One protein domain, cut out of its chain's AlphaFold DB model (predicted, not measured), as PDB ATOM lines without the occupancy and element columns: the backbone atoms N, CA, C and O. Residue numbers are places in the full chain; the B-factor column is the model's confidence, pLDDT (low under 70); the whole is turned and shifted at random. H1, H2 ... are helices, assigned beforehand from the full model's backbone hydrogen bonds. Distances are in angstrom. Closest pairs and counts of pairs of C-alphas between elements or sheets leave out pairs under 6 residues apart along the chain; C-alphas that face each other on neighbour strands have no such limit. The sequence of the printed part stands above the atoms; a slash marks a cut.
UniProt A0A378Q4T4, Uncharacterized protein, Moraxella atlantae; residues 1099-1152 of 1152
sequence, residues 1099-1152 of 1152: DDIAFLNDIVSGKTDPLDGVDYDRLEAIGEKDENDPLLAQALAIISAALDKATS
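This is residues 1099 to 1152 of the 1152 residues of an uncharacterized protein of Moraxella atlantae (UniProt A0A378Q4T4). One long helix, H3, makes the long axis of this small helical domain; the shorter H1 packs at a steep tilt on its first half, and H2 is near both, the three centres making a triangle. The 54 printed residues hold three named helices in the order H1, H2, H3, with no named strand: all helix. The whole is compact, radius of gyration of the C-alphas 10.5 A, yet elongated, spanning 32 by 20 by 19 A.

Find C-alpha 1134 at (-38.242, 4.810, -36.292); from there H3 runs 25.7 A to C-alpha 1151 at (-38.005, 20.756, -16.194). H1, residues 1099 to 1108, begins at (-54.794, 5.533, -36.559) and covers 14.2 A. H2 is residues 1120 to 1127.

Look at H3's residues 1135 to 1142, which alone touch H1; the closest C-alphas, of Val 1108 and Ala 1139, are 5.4 A apart. Their lines stand at a steep tilt of 46 degrees, the same way. H2 is close to H3 but not clearly touching, closest at C-alphas 1127 and 1136, 7.2 A. In H1, H2 and H3 every O i to N i+4 pair is within hydrogen-bond range.

The printed part has no cut. The link from H1 to H2 is long, 11 residues. Residues 1128 to 1134 stand free. Residues 1148 to 1152 have pLDDT under 70.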
ATOM      1  N   ASP A1099     -54.530   4.557 -37.617       80.00
ATOM      2  CA  ASP A1099     -54.794   5.533 -36.559       80.00
ATOM      3  C   ASP A1099     -53.600   5.709 -35.604       80.00
ATOM      4  O   ASP A1099     -53.468   6.769 -34.992       80.00
ATOM      5  N   ASP A1100     -52.751   4.690 -35.420       83.88
ATOM      6  CA  ASP A1100     -51.520   4.771 -34.613       83.88
ATOM      7  C   ASP A1100     -50.421   5.517 -35.384       83.88
ATOM      8  O   ASP A1100     -49.786   6.419 -34.842       83.88
ATOM      9  N   ILE A1101     -50.268   5.217 -36.678       81.81
ATOM     10  CA  ILE A1101     -49.366   5.938 -37.589       81.81
ATOM     11  C   ILE A1101     -49.787   7.412 -37.693       81.81
ATOM     12  O   ILE A1101     -48.936   8.299 -37.662       81.81
ATOM     13  N   ALA A1102     -51.091   7.705 -37.758       82.00
ATOM     14  CA  ALA A1102     -51.605   9.074 -37.729       82.00
ATOM     15  C   ALA A1102     -51.325   9.781 -36.389       82.00
ATOM     16  O   ALA A1102     -50.927  10.942 -36.389       82.00
ATOM     17  N   PHE A1103     -51.479   9.086 -35.257       87.00
ATOM     18  CA  PHE A1103     -51.193   9.628 -33.924       87.00
ATOM     19  C   PHE A1103     -49.711   9.986 -33.738       87.00
ATOM     20  O   PHE A1103     -49.406  11.098 -33.308       87.00
ATOM     21  N   LEU A1104     -48.789   9.100 -34.129       86.88
ATOM     22  CA  LEU A1104     -47.354   9.397 -34.081       86.88
ATOM     23  C   LEU A1104     -46.977  10.545 -35.031       86.88
ATOM     24  O   LEU A1104     -46.233  11.441 -34.642       86.88
ATOM     25  N   ASN A1105     -47.525  10.571 -36.251       83.38
ATOM     26  CA  ASN A1105     -47.275  11.662 -37.197       83.38
ATOM     27  C   ASN A1105     -47.848  13.012 -36.732       83.38
ATOM     28  O   ASN A1105     -47.245  14.047 -37.009       83.38
ATOM     29  N   ASP A1106     -48.961  13.038 -35.997       85.06
ATOM     30  CA  ASP A1106     -49.489  14.262 -35.381       85.06
ATOM     31  C   ASP A1106     -48.552  14.815 -34.287       85.06
ATOM     32  O   ASP A1106     -48.427  16.031 -34.144       85.06
ATOM     33  N   ILE A1107     -47.838  13.948 -33.559       85.06
ATOM     34  CA  ILE A1107     -46.786  14.353 -32.609       85.06
ATOM     35  C   ILE A1107     -45.541  14.840 -33.366       85.06
ATOM     36  O   ILE A1107     -45.050  15.936 -33.100       85.06
ATOM     37  N   VAL A1108     -45.056  14.074 -34.351       81.31
ATOM     38  CA  VAL A1108     -43.838  14.402 -35.122       81.31
ATOM     39  C   VAL A1108     -43.989  15.689 -35.947       81.31
ATOM     40  O   VAL A1108     -43.031  16.444 -36.087       81.31
ATOM     41  N   SER A1109     -45.196  15.993 -36.430       71.19
ATOM     42  CA  SER A1109     -45.511  17.250 -37.129       71.19
ATOM     43  C   SER A1109     -45.843  18.432 -36.204       71.19
ATOM     44  O   SER A1109     -46.173  19.512 -36.695       71.19
ATOM     45  N   GLY A1110     -45.786  18.261 -34.876       71.06
ATOM     46  CA  GLY A1110     -46.100  19.317 -33.902       71.06
ATOM     47  C   GLY A1110     -47.574  19.748 -33.878       71.06
ATOM     48  O   GLY A1110     -47.899  20.823 -33.375       71.06
ATOM     49  N   LYS A1111     -48.471  18.926 -34.434       83.06
ATOM     50  CA  LYS A1111     -49.931  19.118 -34.429       83.06
ATOM     51  C   LYS A1111     -50.560  18.715 -33.088       83.06
ATOM     52  O   LYS A1111     -51.602  19.257 -32.718       83.06
ATOM     53  N   THR A1112     -49.897  17.823 -32.354       79.12
ATOM     54  CA  THR A1112     -50.144  17.504 -30.942       79.12
ATOM     55  C   THR A1112     -49.110  18.209 -30.066       79.12
ATOM     56  O   THR A1112     -47.916  18.141 -30.351       79.12
ATOM     57  N   ASP A1113     -49.544  18.864 -28.984       80.94
ATOM     58  CA  ASP A1113     -48.627  19.473 -28.010       80.94
ATOM     59  C   ASP A1113     -47.898  18.371 -27.205       80.94
ATOM     60  O   ASP A1113     -48.573  17.554 -26.570       80.94
ATOM     61  N   PRO A1114     -46.550  18.319 -27.205       80.50
ATOM     62  CA  PRO A1114     -45.791  17.242 -26.567       80.50
ATOM     63  C   PRO A1114     -45.811  17.269 -25.029       80.50
ATOM     64  O   PRO A1114     -45.383  16.296 -24.413       80.50
ATOM     65  N   LEU A1115     -46.284  18.349 -24.394       76.81
ATOM     66  CA  LEU A1115     -46.365  18.473 -22.935       76.81
ATOM     67  C   LEU A1115     -47.764  18.181 -22.388       76.81
ATOM     68  O   LEU A1115     -47.873  17.511 -21.365       76.81
ATOM     69  N   ASP A1116     -48.812  18.674 -23.056       73.56
ATOM     70  CA  ASP A1116     -50.192  18.680 -22.521       73.56
ATOM     71  C   ASP A1116     -51.223  18.025 -23.473       73.56
ATOM     72  O   ASP A1116     -52.411  17.948 -23.159       73.56
ATOM     73  N   GLY A1117     -50.791  17.555 -24.654       74.00
ATOM     74  CA  GLY A1117     -51.653  16.959 -25.689       74.00
ATOM     75  C   GLY A1117     -51.417  15.472 -25.993       74.00
ATOM     76  O   GLY A1117     -52.201  14.883 -26.737       74.00
ATOM     77  N   VAL A1118     -50.358  14.857 -25.455       85.12
ATOM     78  CA  VAL A1118     -49.986  13.459 -25.744       85.12
ATOM     79  C   VAL A1118     -50.767  12.468 -24.877       85.12
ATOM     80  O   VAL A1118     -50.785  12.561 -23.652       85.12
ATOM     81  N   ASP A1119     -51.358  11.466 -25.528       88.19
ATOM     82  CA  ASP A1119     -51.932  10.278 -24.888       88.19
ATOM     83  C   ASP A1119     -50.807   9.269 -24.585       88.19
ATOM     84  O   ASP A1119     -50.401   8.484 -25.446       88.19
ATOM     85  N   TYR A1120     -50.247   9.353 -23.376       85.62
ATOM     86  CA  TYR A1120     -49.114   8.526 -22.946       85.62
ATOM     87  C   TYR A1120     -49.476   7.038 -22.822       85.62
ATOM     88  O   TYR A1120     -48.676   6.202 -23.239       85.62
ATOM     89  N   ASP A1121     -50.680   6.707 -22.341       85.75
ATOM     90  CA  ASP A1121     -51.180   5.325 -22.248       85.75
ATOM     91  C   ASP A1121     -51.225   4.679 -23.645       85.75
ATOM     92  O   ASP A1121     -50.818   3.531 -23.844       85.75
ATOM     93  N   ARG A1122     -51.673   5.437 -24.657       88.19
ATOM     94  CA  ARG A1122     -51.654   4.987 -26.052       88.19
ATOM     95  C   ARG A1122     -50.241   4.859 -26.617       88.19
ATOM     96  O   ARG A1122     -50.007   3.982 -27.447       88.19
ATOM     97  N   LEU A1123     -49.316   5.723 -26.208       88.19
ATOM     98  CA  LEU A1123     -47.937   5.719 -26.693       88.19
ATOM     99  C   LEU A1123     -47.142   4.527 -26.124       88.19
ATOM    100  O   LEU A1123     -46.429   3.863 -26.874       88.19
ATOM    101  N   GLU A1124     -47.366   4.168 -24.855       86.38
ATOM    102  CA  GLU A1124     -46.897   2.910 -24.250       86.38
ATOM    103  C   GLU A1124     -47.470   1.692 -25.002       86.38
ATOM    104  O   GLU A1124     -46.715   0.845 -25.478       86.38
ATOM    105  N   ALA A1125     -48.784   1.671 -25.262       85.50
ATOM    106  CA  ALA A1125     -49.452   0.617 -26.039       85.50
ATOM    107  C   ALA A1125     -49.090   0.576 -27.547       85.50
ATOM    108  O   ALA A1125     -49.574  -0.290 -28.285       85.50
ATOM    109  N   ILE A1126     -48.272   1.512 -28.038       85.19
ATOM    110  CA  ILE A1126     -47.637   1.460 -29.364       85.19
ATOM    111  C   ILE A1126     -46.206   0.910 -29.240       85.19
ATOM    112  O   ILE A1126     -45.837   0.038 -30.026       85.19
ATOM    113  N   GLY A1127     -45.455   1.316 -28.210       83.69
ATOM    114  CA  GLY A1127     -44.143   0.746 -27.882       83.69
ATOM    115  C   GLY A1127     -44.173  -0.747 -27.541       83.69
ATOM    116  O   GLY A1127     -43.288  -1.480 -27.968       83.69
ATOM    117  N   GLU A1128     -45.229  -1.243 -26.886       86.62
ATOM    118  CA  GLU A1128     -45.418  -2.688 -26.658       86.62
ATOM    119  C   GLU A1128     -45.573  -3.512 -27.957       86.62
ATOM    120  O   GLU A1128     -45.424  -4.736 -27.929       86.62
ATOM    121  N   LYS A1129     -45.895  -2.875 -29.096       84.38
ATOM    122  CA  LYS A1129     -46.046  -3.547 -30.403       84.38
ATOM    123  C   LYS A1129     -44.720  -3.623 -31.162       84.38
ATOM    124  O   LYS A1129     -44.435  -4.652 -31.767       84.38
ATOM    125  N   ASP A1130     -43.955  -2.533 -31.146       78.75
ATOM    126  CA  ASP A1130     -42.555  -2.471 -31.573       78.75
ATOM    127  C   ASP A1130     -41.881  -1.271 -30.890       78.75
ATOM    128  O   ASP A1130     -42.296  -0.128 -31.097       78.75
ATOM    129  N   GLU A1131     -40.864  -1.540 -30.070       77.75
ATOM    130  CA  GLU A1131     -40.097  -0.536 -29.317       77.75
ATOM    131  C   GLU A1131     -38.979   0.120 -30.154       77.75
ATOM    132  O   GLU A1131     -38.416   1.134 -29.741       77.75
ATOM    133  N   ASN A1132     -38.648  -0.449 -31.321       74.00
ATOM    134  CA  ASN A1132     -37.544  -0.020 -32.187       74.00
ATOM    135  C   ASN A1132     -38.022   0.732 -33.446       74.00
ATOM    136  O   ASN A1132     -37.193   1.110 -34.278       74.00
ATOM    137  N   ASP A1133     -39.331   0.956 -33.603       78.69
ATOM    138  CA  ASP A1133     -39.888   1.656 -34.763       78.69
ATOM    139  C   ASP A1133     -39.323   3.092 -34.900       78.69
ATOM    140  O   ASP A1133     -39.380   3.887 -33.950       78.69
ATOM    141  N   PRO A1134     -38.818   3.485 -36.087       73.62
ATOM    142  CA  PRO A1134     -38.242   4.810 -36.292       73.62
ATOM    143  C   PRO A1134     -39.210   5.983 -36.101       73.62
ATOM    144  O   PRO A1134     -38.745   7.089 -35.820       73.62
ATOM    145  N   LEU A1135     -40.524   5.805 -36.280       80.44
ATOM    146  CA  LEU A1135     -41.514   6.878 -36.132       80.44
ATOM    147  C   LEU A1135     -41.892   7.080 -34.651       80.44
ATOM    148  O   LEU A1135     -41.974   8.221 -34.192       80.44
ATOM    149  N   LEU A1136     -42.022   5.995 -33.884       84.06
ATOM    150  CA  LEU A1136     -42.151   6.022 -32.427       84.06
ATOM    151  C   LEU A1136     -40.911   6.650 -31.776       84.06
ATOM    152  O   LEU A1136     -41.047   7.534 -30.930       84.06
ATOM    153  N   ALA A1137     -39.708   6.260 -32.207       78.56
ATOM    154  CA  ALA A1137     -38.457   6.830 -31.710       78.56
ATOM    155  C   ALA A1137     -38.365   8.352 -31.953       78.56
ATOM    156  O   ALA A1137     -37.906   9.092 -31.082       78.56
ATOM    157  N   GLN A1138     -38.856   8.841 -33.100       77.88
ATOM    158  CA  GLN A1138     -38.954  10.278 -33.389       77.88
ATOM    159  C   GLN A1138     -39.970  10.989 -32.481       77.88
ATOM    160  O   GLN A1138     -39.653  12.044 -31.927       77.88
ATOM    161  N   ALA A1139     -41.158  10.411 -32.275       83.69
ATOM    162  CA  ALA A1139     -42.162  10.968 -31.368       83.69
ATOM    163  C   ALA A1139     -41.640  11.049 -29.918       83.69
ATOM    164  O   ALA A1139     -41.742  12.097 -29.278       83.69
ATOM    165  N   LEU A1140     -41.005   9.979 -29.424       85.94
ATOM    166  CA  LEU A1140     -40.379   9.925 -28.098       85.94
ATOM    167  C   LEU A1140     -39.250  10.953 -27.936       85.94
ATOM    168  O   LEU A1140     -39.168  11.601 -26.894       85.94
ATOM    169  N   ALA A1141     -38.409  11.152 -28.956       79.50
ATOM    170  CA  ALA A1141     -37.346  12.156 -28.915       79.50
ATOM    171  C   ALA A1141     -37.899  13.590 -28.795       79.50
ATOM    172  O   ALA A1141     -37.365  14.394 -28.028       79.50
ATOM    173  N   ILE A1142     -38.993  13.899 -29.500       81.00
ATOM    174  CA  ILE A1142     -39.678  15.201 -29.428       81.00
ATOM    175  C   ILE A1142     -40.307  15.415 -28.043       81.00
ATOM    176  O   ILE A1142     -40.162  16.491 -27.463       81.00
ATOM    177  N   ILE A1143     -40.947  14.383 -27.482       84.38
ATOM    178  CA  ILE A1143     -41.544  14.423 -26.139       84.38
ATOM    179  C   ILE A1143     -40.465  14.589 -25.056       84.38
ATOM    180  O   ILE A1143     -40.603  15.452 -24.191       84.38
ATOM    181  N   SER A1144     -39.358  13.839 -25.129       78.56
ATOM    182  CA  SER A1144     -38.230  13.986 -24.197       78.56
ATOM    183  C   SER A1144     -37.653  15.398 -24.250       78.56
ATOM    184  O   SER A1144     -37.564  16.057 -23.220       78.56
ATOM    185  N   ALA A1145     -37.358  15.917 -25.449       71.62
ATOM    186  CA  ALA A1145     -36.816  17.264 -25.612       71.62
ATOM    187  C   ALA A1145     -37.769  18.364 -25.100       71.62
ATOM    188  O   ALA A1145     -37.313  19.414 -24.641       71.62
ATOM    189  N   ALA A1146     -39.085  18.136 -25.150       76.75
ATOM    190  CA  ALA A1146     -40.072  19.023 -24.543       76.75
ATOM    191  C   ALA A1146     -40.061  18.932 -23.005       76.75
ATOM    192  O   ALA A1146     -40.022  19.968 -22.341       76.75
ATOM    193  N   LEU A1147     -40.044  17.720 -22.436       74.81
ATOM    194  CA  LEU A1147     -39.991  17.480 -20.987       74.81
ATOM    195  C   LEU A1147     -38.697  18.013 -20.353       74.81
ATOM    196  O   LEU A1147     -38.750  18.680 -19.317       74.81
ATOM    197  N   ASP A1148     -37.549  17.811 -21.002       68.62
ATOM    198  CA  ASP A1148     -36.257  18.374 -20.592       68.62
ATOM    199  C   ASP A1148     -36.316  19.915 -20.559       68.62
ATOM    200  O   ASP A1148     -35.848  20.547 -19.613       68.62
ATOM    201  N   LYS A1149     -36.976  20.530 -21.551       68.75
ATOM    202  CA  LYS A1149     -37.184  21.987 -21.661       68.75
ATOM    203  C   LYS A1149     -38.246  22.538 -20.694       68.75
ATOM    204  O   LYS A1149     -38.261  23.740 -20.438       68.75
ATOM    205  N   ALA A1150     -39.128  21.689 -20.166       68.62
ATOM    206  CA  ALA A1150     -40.140  22.040 -19.165       68.62
ATOM    207  C   ALA A1150     -39.668  21.821 -17.715       68.62
ATOM    208  O   ALA A1150     -40.277  22.353 -16.784       68.62
ATOM    209  N   THR A1151     -38.591  21.056 -17.513       55.50
ATOM    210  CA  THR A1151     -38.005  20.756 -16.194       55.50
ATOM    211  C   THR A1151     -36.728  21.553 -15.881       55.50
ATOM    212  O   THR A1151     -36.230  21.469 -14.754       55.50
ATOM    213  N   SER A1152     -36.236  22.364 -16.832       41.12
ATOM    214  CA  SER A1152     -35.042  23.231 -16.738       41.12
ATOM    215  C   SER A1152     -35.332  24.710 -16.455       41.12
ATOM    216  O   SER A1152     -34.613  25.305 -15.618       41.12
TER     217      SER A1152